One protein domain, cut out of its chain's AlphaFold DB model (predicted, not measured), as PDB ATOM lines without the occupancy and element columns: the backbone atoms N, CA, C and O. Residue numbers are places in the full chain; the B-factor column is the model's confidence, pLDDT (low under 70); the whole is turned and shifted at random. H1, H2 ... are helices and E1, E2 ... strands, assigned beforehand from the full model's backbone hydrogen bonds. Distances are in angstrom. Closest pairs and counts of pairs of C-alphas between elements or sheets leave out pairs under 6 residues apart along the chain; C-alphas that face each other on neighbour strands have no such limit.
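What this domain is: This is residues 3 to 78 and 212 to 237 of the 285 residues of an uncharacterized protein of Candidatus Brocadia sinica JPN1 (UniProt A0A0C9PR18). A small, strongly twisted sheet of four strands is built round the long strand E1, and H1 crosses one face of it with the short H2 on the same face. The unnamed stretch of residues 212 to 237 winds over the opposite side, and H3 follows at the far end of E4, at one end of the longest axis. The 102 printed residues include three named helices and four named strands, in the order E1 E2 E3 H1 H2 E4 H3, and the class is mixed, helices and strands. The sheet is mixed and branched: E1 is antiparallel to E2 and E3 and parallel to E4. The whole is compact, with a radius of gyration of the C-alphas of 13.9 A and spans of 41 by 27 by 27 A.

How they stand to each other: E1, residues 3 to 13, has three neighbours, its pairing is staggered, and it bends by 74 degrees at residue 7. E2, residues 19 to 23, beside residues 8 to 12, and E3, residues 29 to 33, beside residues 3 to 6, lie on one side of E1. E4, residues 60 to 68, beside residues 6 to 13, lies on the other side. E1 and E2 form a hairpin, antiparallel at 152 degrees, with N 11 and O 20 2.8 A apart. Between E1 and E3, N 6 and O 29 are 2.8 A apart. E1 and E4 are parallel at 26 degrees, with N 10 and O 62 2.7 A apart. H1, residues 35 to 48, is on the sheet over E4 at a height of 6.1 A and runs across the strands, at 72 degrees to E4 on the local plane. The closest C-alphas of H1 and E4 are those of Leu 44 and His 63, 6.0 A apart. H2, residues 55 to 58, is on the same face, over E1; its closest C-alpha pair with E1 is Asp 56 and Asn 5, 6.4 A. H3, residues 69 to 76, only grazes the sheet with its residues 69 to 73. H1 and H2 are apart, and H3 is apart from both. In H1 and H3 every O i to N i+4 pair is within hydrogen-bond range; H2 is too short for such a pair.

Where its parts are: E1 runs 26.8 A from C-alpha 3 at (-41.576, -34.324, 32.719) to C-alpha 13. E4 covers 22.2 A, bends by 63 degrees at residue 65 and ends at C-alpha 68, (-53.515, -53.585, 15.046). H1 is 19.8 A long, E2 13.3 A, E3 12.0 A, H3 9.9 A and H2 4.9 A. H3 ends at C-alpha 76, (-63.769, -53.292, 10.589).

The domain as a whole: The two C-alphas farthest apart, those of Val 57 and Lys 78, are 45.6 A apart. Residues 79 to 211 are not printed, and C-alphas 78 and 212 are 21.1 A apart across the cut. In the stretch after the cut, residues 217 to 218 pair antiparallel with residues 229 to 230. No link between named elements is long. The mean pLDDT of the printed part is 93.6, and no printed residue is under 70.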
ATOM      1  N   TRP A   3     -42.793 -33.999  33.464       92.56
ATOM      2  CA  TRP A   3     -41.576 -34.324  32.719       92.56
ATOM      3  C   TRP A   3     -41.157 -35.756  33.023       92.56
ATOM      4  O   TRP A   3     -40.959 -36.094  34.188       92.56
ATOM      5  N   LEU A   4     -41.005 -36.579  31.987       92.94
ATOM      6  CA  LEU A   4     -40.581 -37.972  32.118       92.94
ATOM      7  C   LEU A   4     -39.407 -38.267  31.191       92.94
ATOM      8  O   LEU A   4     -39.322 -37.735  30.087       92.94
ATOM      9  N   ASN A   5     -38.500 -39.131  31.637       95.12
ATOM     10  CA  ASN A   5     -37.413 -39.633  30.807       95.12
ATOM     11  C   ASN A   5     -37.963 -40.730  29.882       95.12
ATOM     12  O   ASN A   5     -38.105 -41.871  30.307       95.12
ATOM     13  N   ILE A   6     -38.345 -40.402  28.648       96.44
ATOM     14  CA  ILE A   6     -39.073 -41.314  27.754       96.44
ATOM     15  C   ILE A   6     -38.128 -41.895  26.712       96.44
ATOM     16  O   ILE A   6     -37.456 -41.162  25.985       96.44
ATOM     17  N   ARG A   7     -38.117 -43.224  26.606       97.38
ATOM     18  CA  ARG A   7     -37.322 -43.972  25.626       97.38
ATOM     19  C   ARG A   7     -38.122 -44.426  24.418       97.38
ATOM     20  O   ARG A   7     -37.577 -44.525  23.321       97.38
ATOM     21  N   GLY A   8     -39.394 -44.740  24.611       97.25
ATOM     22  CA  GLY A   8     -40.190 -45.353  23.563       97.25
ATOM     23  C   GLY A   8     -41.638 -45.551  23.958       97.25
ATOM     24  O   GLY A   8     -42.109 -45.030  24.969       97.25
ATOM     25  N   LYS A   9     -42.327 -46.347  23.148       97.19
ATOM     26  CA  LYS A   9     -43.743 -46.647  23.299       97.19
ATOM     27  C   LYS A   9     -44.044 -48.091  22.920       97.19
ATOM     28  O   LYS A   9     -43.360 -48.676  22.084       97.19
ATOM     29  N   ILE A  10     -45.033 -48.691  23.564       97.94
ATOM     30  CA  ILE A  10     -45.460 -50.069  23.356       97.94
ATOM     31  C   ILE A  10     -46.957 -50.063  23.086       97.94
ATOM     32  O   ILE A  10     -47.760 -49.720  23.947       97.94
ATOM     33  N   TYR A  11     -47.318 -50.501  21.892       97.81
ATOM     34  CA  TYR A  11     -48.696 -50.665  21.467       97.81
ATOM     35  C   TYR A  11     -49.160 -52.091  21.746       97.81
ATOM     36  O   TYR A  11     -48.534 -53.048  21.285       97.81
ATOM     37  N   HIS A  12     -50.271 -52.224  22.462       97.69
ATOM     38  CA  HIS A  12     -50.900 -53.494  22.810       97.69
ATOM     39  C   HIS A  12     -52.180 -53.654  22.000       97.69
ATOM     40  O   HIS A  12     -53.120 -52.871  22.153       97.69
ATOM     41  N   CYS A  13     -52.242 -54.667  21.132       97.19
ATOM     42  CA  CYS A  13     -53.476 -54.943  20.415       97.19
ATOM     43  C   CYS A  13     -54.539 -55.501  21.375       97.19
ATOM     44  O   CYS A  13     -54.350 -56.520  22.032       97.19
ATOM     45  N   LEU A  14     -55.718 -54.887  21.397       96.06
ATOM     46  CA  LEU A  14     -56.845 -55.327  22.220       96.06
ATOM     47  C   LEU A  14     -57.550 -56.582  21.686       96.06
ATOM     48  O   LEU A  14     -58.464 -57.102  22.332       96.06
ATOM     49  N   LYS A  15     -57.213 -57.030  20.471       96.25
ATOM     50  CA  LYS A  15     -57.936 -58.094  19.749       96.25
ATOM     51  C   LYS A  15     -57.099 -59.339  19.476       96.25
ATOM     52  O   LYS A  15     -57.684 -60.385  19.190       96.25
ATOM     53  N   CYS A  16     -55.778 -59.241  19.569       96.94
ATOM     54  CA  CYS A  16     -54.847 -60.352  19.410       96.94
ATOM     55  C   CYS A  16     -53.602 -60.127  20.287       96.94
ATOM     56  O   CYS A  16     -53.419 -59.027  20.793       96.94
ATOM     57  N   PRO A  17     -52.718 -61.124  20.451       97.19
ATOM     58  CA  PRO A  17     -51.496 -60.979  21.250       97.19
ATOM     59  C   PRO A  17     -50.401 -60.087  20.633       97.19
ATOM     60  O   PRO A  17     -49.273 -60.108  21.117       97.19
ATOM     61  N   GLU A  18     -50.671 -59.369  19.535       96.25
ATOM     62  CA  GLU A  18     -49.661 -58.530  18.885       96.25
ATOM     63  C   GLU A  18     -49.267 -57.355  19.786       96.25
ATOM     64  O   GLU A  18     -50.115 -56.590  20.252       96.25
ATOM     65  N   ILE A  19     -47.956 -57.210  19.980       96.56
ATOM     66  CA  ILE A  19     -47.331 -56.110  20.707       96.56
ATOM     67  C   ILE A  19     -46.317 -55.460  19.772       96.56
ATOM     68  O   ILE A  19     -45.480 -56.148  19.182       96.56
ATOM     69  N   ILE A  20     -46.381 -54.137  19.640       96.19
ATOM     70  CA  ILE A  20     -45.451 -53.373  18.808       96.19
ATOM     71  C   ILE A  20     -44.677 -52.412  19.700       96.19
ATOM     72  O   ILE A  20     -45.237 -51.460  20.233       96.19
ATOM     73  N   LYS A  21     -43.379 -52.665  19.855       96.62
ATOM     74  CA  LYS A  21     -42.460 -51.798  20.593       96.62
ATOM     75  C   LYS A  21     -41.772 -50.836  19.626       96.62
ATOM     76  O   LYS A  21     -41.201 -51.273  18.630       96.62
ATOM     77  N   VAL A  22     -41.810 -49.552  19.951       97.12
ATOM     78  CA  VAL A  22     -41.190 -48.452  19.210       97.12
ATOM     79  C   VAL A  22     -40.184 -47.762  20.120       97.12
ATOM     80  O   VAL A  22     -40.484 -47.464  21.274       97.12
ATOM     81  N   GLU A  23     -38.983 -47.518  19.608       97.50
ATOM     82  CA  GLU A  23     -37.979 -46.693  20.280       97.50
ATOM     83  C   GLU A  23     -37.909 -45.327  19.603       97.50
ATOM     84  O   GLU A  23     -38.097 -45.220  18.391       97.50
ATOM     85  N   TYR A  24     -37.642 -44.284  20.384       97.62
ATOM     86  CA  TYR A  24     -37.462 -42.939  19.854       97.62
ATOM     87  C   TYR A  24     -35.990 -42.630  19.581       97.62
ATOM     88  O   TYR A  24     -35.079 -43.146  20.235       97.62
ATOM     89  N   GLU A  25     -35.761 -41.738  18.623       96.69
ATOM     90  CA  GLU A  25     -34.447 -41.190  18.313       96.69
ATOM     91  C   GLU A  25     -33.811 -40.530  19.546       96.69
ATOM     92  O   GLU A  25     -34.474 -39.916  20.389       96.69
ATOM     93  N   GLY A  26     -32.493 -40.694  19.680       94.31
ATOM     94  CA  GLY A  26     -31.748 -40.237  20.856       94.31
ATOM     95  C   GLY A  26     -31.987 -41.064  22.127       94.31
ATOM     96  O   GLY A  26     -31.403 -40.752  23.159       94.31
ATOM     97  N   GLY A  27     -32.798 -42.128  22.068       95.06
ATOM     98  CA  GLY A  27     -33.055 -43.012  23.201       95.06
ATOM     99  C   GLY A  27     -33.890 -42.346  24.297       95.06
ATOM    100  O   GLY A  27     -34.884 -41.676  24.014       95.06
ATOM    101  N   ALA A  28     -33.510 -42.580  25.555       95.31
ATOM    102  CA  ALA A  28     -34.180 -42.008  26.719       95.31
ATOM    103  C   ALA A  28     -33.903 -40.499  26.809       95.31
ATOM    104  O   ALA A  28     -32.750 -40.081  26.918       95.31
ATOM    105  N   CYS A  29     -34.957 -39.686  26.739       95.12
ATOM    106  CA  CYS A  29     -34.845 -38.234  26.799       95.12
ATOM    107  C   CYS A  29     -35.951 -37.621  27.660       95.12
ATOM    108  O   CYS A  29     -37.108 -38.054  27.617       95.12
ATOM    109  N   LEU A  30     -35.606 -36.572  28.411       95.12
ATOM    110  CA  LEU A  30     -36.572 -35.828  29.208       95.12
ATOM    111  C   LEU A  30     -37.588 -35.140  28.289       95.12
ATOM    112  O   LEU A  30     -37.246 -34.261  27.506       95.12
ATOM    113  N   THR A  31     -38.844 -35.551  28.409       95.38
ATOM    114  CA  THR A  31     -39.939 -35.158  27.527       95.38
ATOM    115  C   THR A  31     -41.104 -34.671  28.372       95.38
ATOM    116  O   THR A  31     -41.454 -35.294  29.379       95.38
ATOM    117  N   GLN A  32     -41.701 -33.548  27.985       95.19
ATOM    118  CA  GLN A  32     -42.895 -33.038  28.641       95.19
ATOM    119  C   GLN A  32     -44.127 -33.769  28.105       95.19
ATOM    120  O   GLN A  32     -44.346 -33.819  26.893       95.19
ATOM    121  N   ILE A  33     -44.954 -34.276  29.015       93.06
ATOM    122  CA  ILE A  33     -46.213 -34.942  28.692       93.06
ATOM    123  C   ILE A  33     -47.408 -34.296  29.399       93.06
ATOM    124  O   ILE A  33     -47.261 -33.616  30.426       93.06
ATOM    125  N   GLY A  34     -48.592 -34.492  28.816       89.38
ATOM    126  CA  GLY A  34     -49.866 -34.045  29.385       89.38
ATOM    127  C   GLY A  34     -50.177 -34.756  30.705       89.38
ATOM    128  O   GLY A  34     -49.798 -35.909  30.889       89.38
ATOM    129  N   ASP A  35     -50.859 -34.077  31.632       86.25
ATOM    130  CA  ASP A  35     -51.195 -34.679  32.935       86.25
ATOM    131  C   ASP A  35     -52.182 -35.839  32.789       86.25
ATOM    132  O   ASP A  35     -52.008 -36.868  33.438       86.25
ATOM    133  N   ASP A  36     -53.155 -35.713  31.885       85.06
ATOM    134  CA  ASP A  36     -54.124 -36.774  31.593       85.06
ATOM    135  C   ASP A  36     -53.417 -38.053  31.126       85.06
ATOM    136  O   ASP A  36     -53.713 -39.151  31.606       85.06
ATOM    137  N   ARG A  37     -52.380 -37.902  30.290       85.69
ATOM    138  CA  ARG A  37     -51.526 -39.020  29.881       85.69
ATOM    139  C   ARG A  37     -50.753 -39.622  31.041       85.69
ATOM    140  O   ARG A  37     -50.593 -40.832  31.067       85.69
ATOM    141  N   VAL A  38     -50.273 -38.845  32.014       89.62
ATOM    142  CA  VAL A  38     -49.569 -39.423  33.178       89.62
ATOM    143  C   VAL A  38     -50.476 -40.411  33.910       89.62
ATOM    144  O   VAL A  38     -50.057 -41.535  34.183       89.62
ATOM    145  N   TYR A  39     -51.722 -40.021  34.191       89.69
ATOM    146  CA  TYR A  39     -52.673 -40.882  34.899       89.69
ATOM    147  C   TYR A  39     -53.002 -42.153  34.114       89.69
ATOM    148  O   TYR A  39     -53.004 -43.248  34.684       89.69
ATOM    149  N   GLU A  40     -53.224 -42.025  32.807       91.06
ATOM    150  CA  GLU A  40     -53.426 -43.170  31.918       91.06
ATOM    151  C   GLU A  40     -52.212 -44.114  31.941       91.06
ATOM    152  O   GLU A  40     -52.346 -45.321  32.152       91.06
ATOM    153  N   GLN A  41     -51.006 -43.560  31.823       94.38
ATOM    154  CA  GLN A  41     -49.766 -44.329  31.789       94.38
ATOM    155  C   GLN A  41     -49.460 -45.021  33.115       94.38
ATOM    156  O   GLN A  41     -48.902 -46.119  33.105       94.38
ATOM    157  N   MET A  42     -49.860 -44.450  34.255       93.00
ATOM    158  CA  MET A  42     -49.783 -45.136  35.548       93.00
ATOM    159  C   MET A  42     -50.645 -46.405  35.557       93.00
ATOM    160  O   MET A  42     -50.160 -47.471  35.947       93.00
ATOM    161  N   ALA A  43     -51.892 -46.316  35.083       94.38
ATOM    162  CA  ALA A  43     -52.799 -47.462  35.016       94.38
ATOM    163  C   ALA A  43     -52.297 -48.537  34.037       94.38
ATOM    164  O   ALA A  43     -52.265 -49.726  34.366       94.38
ATOM    165  N   LEU A  44     -51.842 -48.127  32.850       96.00
ATOM    166  CA  LEU A  44     -51.326 -49.049  31.837       96.00
ATOM    167  C   LEU A  44     -49.994 -49.679  32.262       96.00
ATOM    168  O   LEU A  44     -49.792 -50.875  32.060       96.00
ATOM    169  N   THR A  45     -49.122 -48.929  32.936       94.94
ATOM    170  CA  THR A  45     -47.880 -49.468  33.510       94.94
ATOM    171  C   THR A  45     -48.167 -50.477  34.618       94.94
ATOM    172  O   THR A  45     -47.504 -51.508  34.683       94.94
ATOM    173  N   GLN A  46     -49.173 -50.244  35.466       95.19
ATOM    174  CA  GLN A  46     -49.584 -51.232  36.467       95.19
ATOM    175  C   GLN A  46     -50.075 -52.533  35.813       95.19
ATOM    176  O   GLN A  46     -49.844 -53.620  36.343       95.19
ATOM    177  N   ARG A  47     -50.742 -52.428  34.659       95.50
ATOM    178  CA  ARG A  47     -51.285 -53.571  33.917       95.50
ATOM    179  C   ARG A  47     -50.221 -54.355  33.148       95.50
ATOM    180  O   ARG A  47     -50.260 -55.583  33.150       95.50
ATOM    181  N   TYR A  48     -49.320 -53.661  32.461       96.38
ATOM    182  CA  TYR A  48     -48.387 -54.262  31.503       96.38
ATOM    183  C   TYR A  48     -46.943 -54.349  32.006       96.38
ATOM    184  O   TYR A  48     -46.159 -55.120  31.456       96.38
ATOM    185  N   GLY A  49     -46.604 -53.601  33.057       95.25
ATOM    186  CA  GLY A  49     -45.248 -53.463  33.579       95.25
ATOM    187  C   GLY A  49     -44.345 -52.613  32.682       95.25
ATOM    188  O   GLY A  49     -44.594 -52.458  31.491       95.25
ATOM    189  N   GLN A  50     -43.260 -52.083  33.251       95.81
ATOM    190  CA  GLN A  50     -42.179 -51.492  32.458       95.81
ATOM    191  C   GLN A  50     -41.215 -52.594  31.997       95.81
ATOM    192  O   GLN A  50     -40.891 -53.489  32.778       95.81
ATOM    193  N   PRO A  51     -40.727 -52.550  30.745       93.06
ATOM    194  CA  PRO A  51     -39.760 -53.530  30.252       93.06
ATOM    195  C   PRO A  51     -38.348 -53.308  30.821       93.06
ATOM    196  O   PRO A  51     -37.499 -54.189  30.703       93.06
ATOM    197  N   THR A  52     -38.082 -52.125  31.377       90.06
ATOM    198  CA  THR A  52     -36.813 -51.723  31.989       90.06
ATOM    199  C   THR A  52     -36.884 -51.888  33.504       90.06
ATOM    200  O   THR A  52     -37.922 -51.645  34.121       90.06
ATOM    201  N   ALA A  53     -35.776 -52.311  34.118       89.88
ATOM    202  CA  ALA A  53     -35.722 -52.533  35.565       89.88
ATOM    203  C   ALA A  53     -35.645 -51.210  36.343       89.88
ATOM    204  O   ALA A  53     -36.112 -51.133  37.478       89.88
ATOM    205  N   ASN A  54     -35.066 -50.172  35.727       92.62
ATOM    206  CA  ASN A  54     -34.975 -48.831  36.295       92.62
ATOM    207  C   ASN A  54     -35.339 -47.762  35.244       92.62
ATOM    208  O   ASN A  54     -34.445 -47.184  34.617       92.62
ATOM    209  N   PRO A  55     -36.639 -47.495  35.033       92.19
ATOM    210  CA  PRO A  55     -37.111 -46.543  34.027       92.19
ATOM    211  C   PRO A  55     -36.633 -45.099  34.239       92.19
ATOM    212  O   PRO A  55     -36.493 -44.365  33.264       92.19
ATOM    213  N   ASP A  56     -36.319 -44.694  35.473       90.38
ATOM    214  CA  ASP A  56     -35.786 -43.353  35.758       90.38
ATOM    215  C   ASP A  56     -34.444 -43.113  35.050       90.38
ATOM    216  O   ASP A  56     -34.165 -42.015  34.560       90.38
ATOM    217  N   VAL A  57     -33.624 -44.164  34.946       90.62
ATOM    218  CA  VAL A  57     -32.297 -44.121  34.316       90.62
ATOM    219  C   VAL A  57     -32.355 -44.597  32.865       90.62
ATOM    220  O   VAL A  57     -31.804 -43.955  31.973       90.62
ATOM    221  N   GLU A  58     -33.020 -45.724  32.617       94.19
ATOM    222  CA  GLU A  58     -33.032 -46.403  31.315       94.19
ATOM    223  C   GLU A  58     -34.091 -45.852  30.355       94.19
ATOM    224  O   GLU A  58     -34.048 -46.151  29.158       94.19
ATOM    225  N   GLY A  59     -35.008 -45.042  30.882       95.94
ATOM    226  CA  GLY A  59     -36.146 -44.453  30.202       95.94
ATOM    227  C   GLY A  59     -37.413 -45.303  30.301       95.94
ATOM    228  O   GLY A  59     -37.388 -46.536  30.224       95.94
ATOM    229  N   TYR A  60     -38.537 -44.610  30.434       96.44
ATOM    230  CA  TYR A  60     -39.882 -45.163  30.416       96.44
ATOM    231  C   TYR A  60     -40.307 -45.532  28.997       96.44
ATOM    232  O   TYR A  60     -40.019 -44.813  28.031       96.44
ATOM    233  N   TYR A  61     -41.055 -46.627  28.892       97.44
ATOM    234  CA  TYR A  61     -41.885 -46.901  27.731       97.44
ATOM    235  C   TYR A  61     -43.324 -46.524  28.054       97.44
ATOM    236  O   TYR A  61     -43.887 -46.994  29.042       97.44
ATOM    237  N   LEU A  62     -43.912 -45.679  27.215       96.50
ATOM    238  CA  LEU A  62     -45.346 -45.431  27.270       96.50
ATOM    239  C   LEU A  62     -46.092 -46.649  26.718       96.50
ATOM    240  O   LEU A  62     -45.588 -47.346  25.843       96.50
ATOM    241  N   HIS A  63     -47.282 -46.919  27.220       97.38
ATOM    242  CA  HIS A  63     -48.138 -48.018  26.808       97.38
ATOM    243  C   HIS A  63     -49.403 -47.454  26.187       97.38
ATOM    244  O   HIS A  63     -50.017 -46.595  26.799       97.38
ATOM    245  N   ASP A  64     -49.828 -47.989  25.047       96.19
ATOM    246  CA  ASP A  64     -51.109 -47.636  24.436       96.19
ATOM    247  C   ASP A  64     -51.891 -48.897  24.077       96.19
ATOM    248  O   ASP A  64     -51.335 -49.883  23.584       96.19
ATOM    249  N   GLU A  65     -53.202 -48.847  24.286       96.50
ATOM    250  CA  GLU A  65     -54.133 -49.886  23.863       96.50
ATOM    251  C   GLU A  65     -54.732 -49.528  22.501       96.50
ATOM    252  O   GLU A  65     -55.363 -48.486  22.326       96.50
ATOM    253  N   VAL A  66     -54.540 -50.401  21.512       96.94
ATOM    254  CA  VAL A  66     -54.915 -50.137  20.117       96.94
ATOM    255  C   VAL A  66     -55.549 -51.357  19.458       96.94
ATOM    256  O   VAL A  66     -55.594 -52.455  20.009       96.94
ATOM    257  N   ILE A  67     -56.018 -51.198  18.226       96.56
ATOM    258  CA  ILE A  67     -56.316 -52.302  17.317       96.56
ATOM    259  C   ILE A  67     -55.220 -52.321  16.249       96.56
ATOM    260  O   ILE A  67     -54.996 -51.319  15.571       96.56
ATOM    261  N   CYS A  68     -54.516 -53.445  16.102       95.88
ATOM    262  CA  CYS A  68     -53.515 -53.585  15.046       95.88
ATOM    263  C   CYS A  68     -54.170 -53.632  13.659       95.88
ATOM    264  O   CYS A  68     -55.338 -54.006  13.520       95.88
ATOM    265  N   GLU A  69     -53.409 -53.297  12.619       94.12
ATOM    266  CA  GLU A  69     -53.910 -53.226  11.244       94.12
ATOM    267  C   GLU A  69     -54.588 -54.513  10.761       94.12
ATOM    268  O   GLU A  69     -55.647 -54.454  10.135       94.12
ATOM    269  N   THR A  70     -54.020 -55.676  11.091       94.12
ATOM    270  CA  THR A  70     -54.592 -56.976  10.715       94.12
ATOM    271  C   THR A  70     -55.961 -57.178  11.357       94.12
ATOM    272  O   THR A  70     -56.949 -57.392  10.656       94.12
ATOM    273  N   CYS A  71     -56.058 -57.024  12.684       94.69
ATOM    274  CA  CYS A  71     -57.336 -57.126  13.388       94.69
ATOM    275  C   CYS A  71     -58.337 -56.064  12.931       94.69
ATOM    276  O   CYS A  71     -59.542 -56.328  12.925       94.69
ATOM    277  N   PHE A  72     -57.854 -54.880  12.546       93.75
ATOM    278  CA  PHE A  72     -58.704 -53.831  12.017       93.75
ATOM    279  C   PHE A  72     -59.337 -54.257  10.690       93.75
ATOM    280  O   PHE A  72     -60.557 -54.281  10.560       93.75
ATOM    281  N   LYS A  73     -58.517 -54.680   9.723       91.31
ATOM    282  CA  LYS A  73     -58.975 -55.116   8.397       91.31
ATOM    283  C   LYS A  73     -59.921 -56.315   8.465       91.31
ATOM    284  O   LYS A  73     -60.913 -56.353   7.745       91.31
ATOM    285  N   GLU A  74     -59.672 -57.271   9.354       91.31
ATOM    286  CA  GLU A  74     -60.539 -58.448   9.500       91.31
ATOM    287  C   GLU A  74     -61.935 -58.106  10.043       91.31
ATOM    288  O   GLU A  74     -62.930 -58.710   9.635       91.31
ATOM    289  N   ARG A  75     -62.021 -57.150  10.975       88.00
ATOM    290  CA  ARG A  75     -63.244 -56.897  11.755       88.00
ATOM    291  C   ARG A  75     -64.007 -55.646  11.324       88.00
ATOM    292  O   ARG A  75     -65.221 -55.597  11.505       88.00
ATOM    293  N   TYR A  76     -63.306 -54.670  10.756       85.44
ATOM    294  CA  TYR A  76     -63.769 -53.292  10.589       85.44
ATOM    295  C   TYR A  76     -63.544 -52.748   9.169       85.44
ATOM    296  O   TYR A  76     -63.687 -51.562   8.932       85.44
ATOM    297  N   ILE A  77     -63.208 -53.574   8.172       82.25
ATOM    298  CA  ILE A  77     -63.110 -53.075   6.784       82.25
ATOM    299  C   ILE A  77     -64.486 -52.830   6.142       82.25
ATOM    300  O   ILE A  77     -64.620 -52.088   5.174       82.25
ATOM    301  N   LYS A  78     -65.538 -53.474   6.661       78.62
ATOM    302  CA  LYS A  78     -66.887 -53.366   6.096       78.62
ATOM    303  C   LYS A  78     -67.511 -52.018   6.466       78.62
ATOM    304  O   LYS A  78     -67.500 -51.631   7.628       78.62
ATOM    305  N   ARG A 212     -49.930 -43.766  12.392       94.44
ATOM    306  CA  ARG A 212     -48.730 -44.379  11.821       94.44
ATOM    307  C   ARG A 212     -47.599 -44.313  12.831       94.44
ATOM    308  O   ARG A 212     -47.118 -43.227  13.140       94.44
ATOM    309  N   ILE A 213     -47.147 -45.474  13.286       95.19
ATOM    310  CA  ILE A 213     -46.208 -45.573  14.410       95.19
ATOM    311  C   ILE A 213     -44.781 -45.121  14.074       95.19
ATOM    312  O   ILE A 213     -43.961 -44.995  14.974       95.19
ATOM    313  N   ASN A 214     -44.468 -44.917  12.792       94.75
ATOM    314  CA  ASN A 214     -43.174 -44.429  12.305       94.75
ATOM    315  C   ASN A 214     -43.154 -42.907  12.081       94.75
ATOM    316  O   ASN A 214     -42.208 -42.380  11.496       94.75
ATOM    317  N   LYS A 215     -44.215 -42.191  12.471       94.81
ATOM    318  CA  LYS A 215     -44.287 -40.731  12.370       94.81
ATOM    319  C   LYS A 215     -43.990 -40.079  13.719       94.81
ATOM    320  O   LYS A 215     -44.286 -40.677  14.750       94.81
ATOM    321  N   PRO A 216     -43.440 -38.850  13.723       94.31
ATOM    322  CA  PRO A 216     -43.311 -38.080  14.950       94.31
ATOM    323  C   PRO A 216     -44.669 -37.887  15.626       94.31
ATOM    324  O   PRO A 216     -45.656 -37.580  14.954       94.31
ATOM    325  N   GLU A 217     -44.703 -38.013  16.948       92.56
ATOM    326  CA  GLU A 217     -45.912 -37.815  17.748       92.56
ATOM    327  C   GLU A 217     -45.699 -36.755  18.829       92.56
ATOM    328  O   GLU A 217     -44.597 -36.594  19.358       92.56
ATOM    329  N   ASN A 218     -46.768 -36.023  19.148       93.00
ATOM    330  CA  ASN A 218     -46.793 -35.085  20.263       93.00
ATOM    331  C   ASN A 218     -47.310 -35.813  21.511       93.00
ATOM    332  O   ASN A 218     -48.420 -36.350  21.507       93.00
ATOM    333  N   LEU A 219     -46.506 -35.821  22.570       91.88
ATOM    334  CA  LEU A 219     -46.808 -36.465  23.847       91.88
ATOM    335  C   LEU A 219     -47.469 -35.519  24.864       91.88
ATOM    336  O   LEU A 219     -47.775 -35.928  25.982       91.88
ATOM    337  N   ASN A 220     -47.717 -34.266  24.481       91.19
ATOM    338  CA  ASN A 220     -48.473 -33.291  25.262       91.19
ATOM    339  C   ASN A 220     -49.768 -32.924  24.527       91.19
ATOM    340  O   ASN A 220     -49.744 -32.624  23.338       91.19
ATOM    341  N   ASP A 221     -50.896 -32.938  25.227       82.75
ATOM    342  CA  ASP A 221     -52.212 -32.732  24.611       82.75
ATOM    343  C   ASP A 221     -52.533 -31.256  24.330       82.75
ATOM    344  O   ASP A 221     -53.421 -30.959  23.536       82.75
ATOM    345  N   TYR A 222     -51.792 -30.324  24.937       82.50
ATOM    346  CA  TYR A 222     -52.116 -28.893  24.905       82.50
ATOM    347  C   TYR A 222     -51.099 -28.042  24.149       82.50
ATOM    348  O   TYR A 222     -51.441 -26.981  23.631       82.50
ATOM    349  N   VAL A 223     -49.834 -28.467  24.110       85.69
ATOM    350  CA  VAL A 223     -48.743 -27.682  23.517       85.69
ATOM    351  C   VAL A 223     -47.904 -28.571  22.612       85.69
ATOM    352  O   VAL A 223     -47.671 -29.741  22.913       85.69
ATOM    353  N   ARG A 224     -47.432 -28.005  21.499       87.62
ATOM    354  CA  ARG A 224     -46.530 -28.674  20.562       87.62
ATOM    355  C   ARG A 224     -45.244 -27.877  20.397       87.62
ATOM    356  O   ARG A 224     -45.258 -26.785  19.835       87.62
ATOM    357  N   TYR A 225     -44.136 -28.445  20.855       89.25
ATOM    358  CA  TYR A 225     -42.782 -27.953  20.604       89.25
ATOM    359  C   TYR A 225     -41.778 -29.114  20.694       89.25
ATOM    360  O   TYR A 225     -42.169 -30.275  20.834       89.25
ATOM    361  N   GLU A 226     -40.484 -28.823  20.570       89.81
ATOM    362  CA  GLU A 226     -39.429 -29.843  20.508       89.81
ATOM    363  C   GLU A 226     -39.461 -30.810  21.701       89.81
ATOM    364  O   GLU A 226     -39.427 -32.019  21.510       89.81
ATOM    365  N   MET A 227     -39.639 -30.303  22.925       93.06
ATOM    366  CA  MET A 227     -39.604 -31.142  24.134       93.06
ATOM    367  C   MET A 227     -40.896 -31.926  24.392       93.06
ATOM    368  O   MET A 227     -40.965 -32.661  25.376       93.06
ATOM    369  N   THR A 228     -41.929 -31.756  23.568       93.75
ATOM    370  CA  THR A 228     -43.166 -32.549  23.639       93.75
ATOM    371  C   THR A 228     -43.274 -33.530  22.479       93.75
ATOM    372  O   THR A 228     -44.139 -34.399  22.496       93.75
ATOM    373  N   THR A 229     -42.410 -33.411  21.467       94.88
ATOM    374  CA  THR A 229     -42.465 -34.230  20.256       94.88
ATOM    375  C   THR A 229     -41.366 -35.281  20.286       94.88
ATOM    376  O   THR A 229     -40.210 -34.974  20.567       94.88
ATOM    377  N   ARG A 230     -41.706 -36.530  19.963       95.62
ATOM    378  CA  ARG A 230     -40.726 -37.612  19.817       95.62
ATOM    379  C   ARG A 230     -40.822 -38.225  18.429       95.62
ATOM    380  O   ARG A 230     -41.919 -38.437  17.915       95.62
ATOM    381  N   THR A 231     -39.666 -38.502  17.835       96.69
ATOM    382  CA  THR A 231     -39.546 -39.143  16.523       96.69
ATOM    383  C   THR A 231     -39.130 -40.600  16.720       96.69
ATOM    384  O   THR A 231     -38.153 -40.845  17.428       96.69
ATOM    385  N   PRO A 232     -39.857 -41.576  16.159       97.50
ATOM    386  CA  PRO A 232     -39.439 -42.978  16.142       97.50
ATOM    387  C   PRO A 232     -38.112 -43.176  15.402       97.50
ATOM    388  O   PRO A 232     -37.866 -42.495  14.414       97.50
ATOM    389  N   VAL A 233     -37.284 -44.134  15.828       97.50
ATOM    390  CA  VAL A 233     -36.047 -44.486  15.103       97.50
ATOM    391  C   VAL A 233     -36.347 -44.945  13.672       97.50
ATOM    392  O   VAL A 233     -37.379 -45.572  13.434       97.50
ATOM    393  N   GLU A 234     -35.423 -44.720  12.731       95.44
ATOM    394  CA  GLU A 234     -35.599 -45.075  11.307       95.44
ATOM    395  C   GLU A 234     -35.941 -46.556  11.061       95.44
ATOM    396  O   GLU A 234     -36.618 -46.888  10.091       95.44
ATOM    397  N   SER A 235     -35.504 -47.457  11.947       94.88
ATOM    398  CA  SER A 235     -35.804 -48.893  11.870       94.88
ATOM    399  C   SER A 235     -37.228 -49.262  12.313       94.88
ATOM    400  O   SER A 235     -37.612 -50.431  12.227       94.88
ATOM    401  N   THR A 236     -38.019 -48.294  12.787       95.69
ATOM    402  CA  THR A 236     -39.405 -48.508  13.215       95.69
ATOM    403  C   THR A 236     -40.256 -48.970  12.030       95.69
ATOM    404  O   THR A 236     -40.259 -48.319  10.982       95.69
ATOM    405  N   PRO A 237     -41.016 -50.073  12.161       92.25
ATOM    406  CA  PRO A 237     -41.804 -50.592  11.053       92.25
ATOM    407  C   PRO A 237     -42.905 -49.611  10.629       92.25
ATOM    408  O   PRO A 237     -43.571 -49.001  11.467       92.25
TER     409      PRO A 237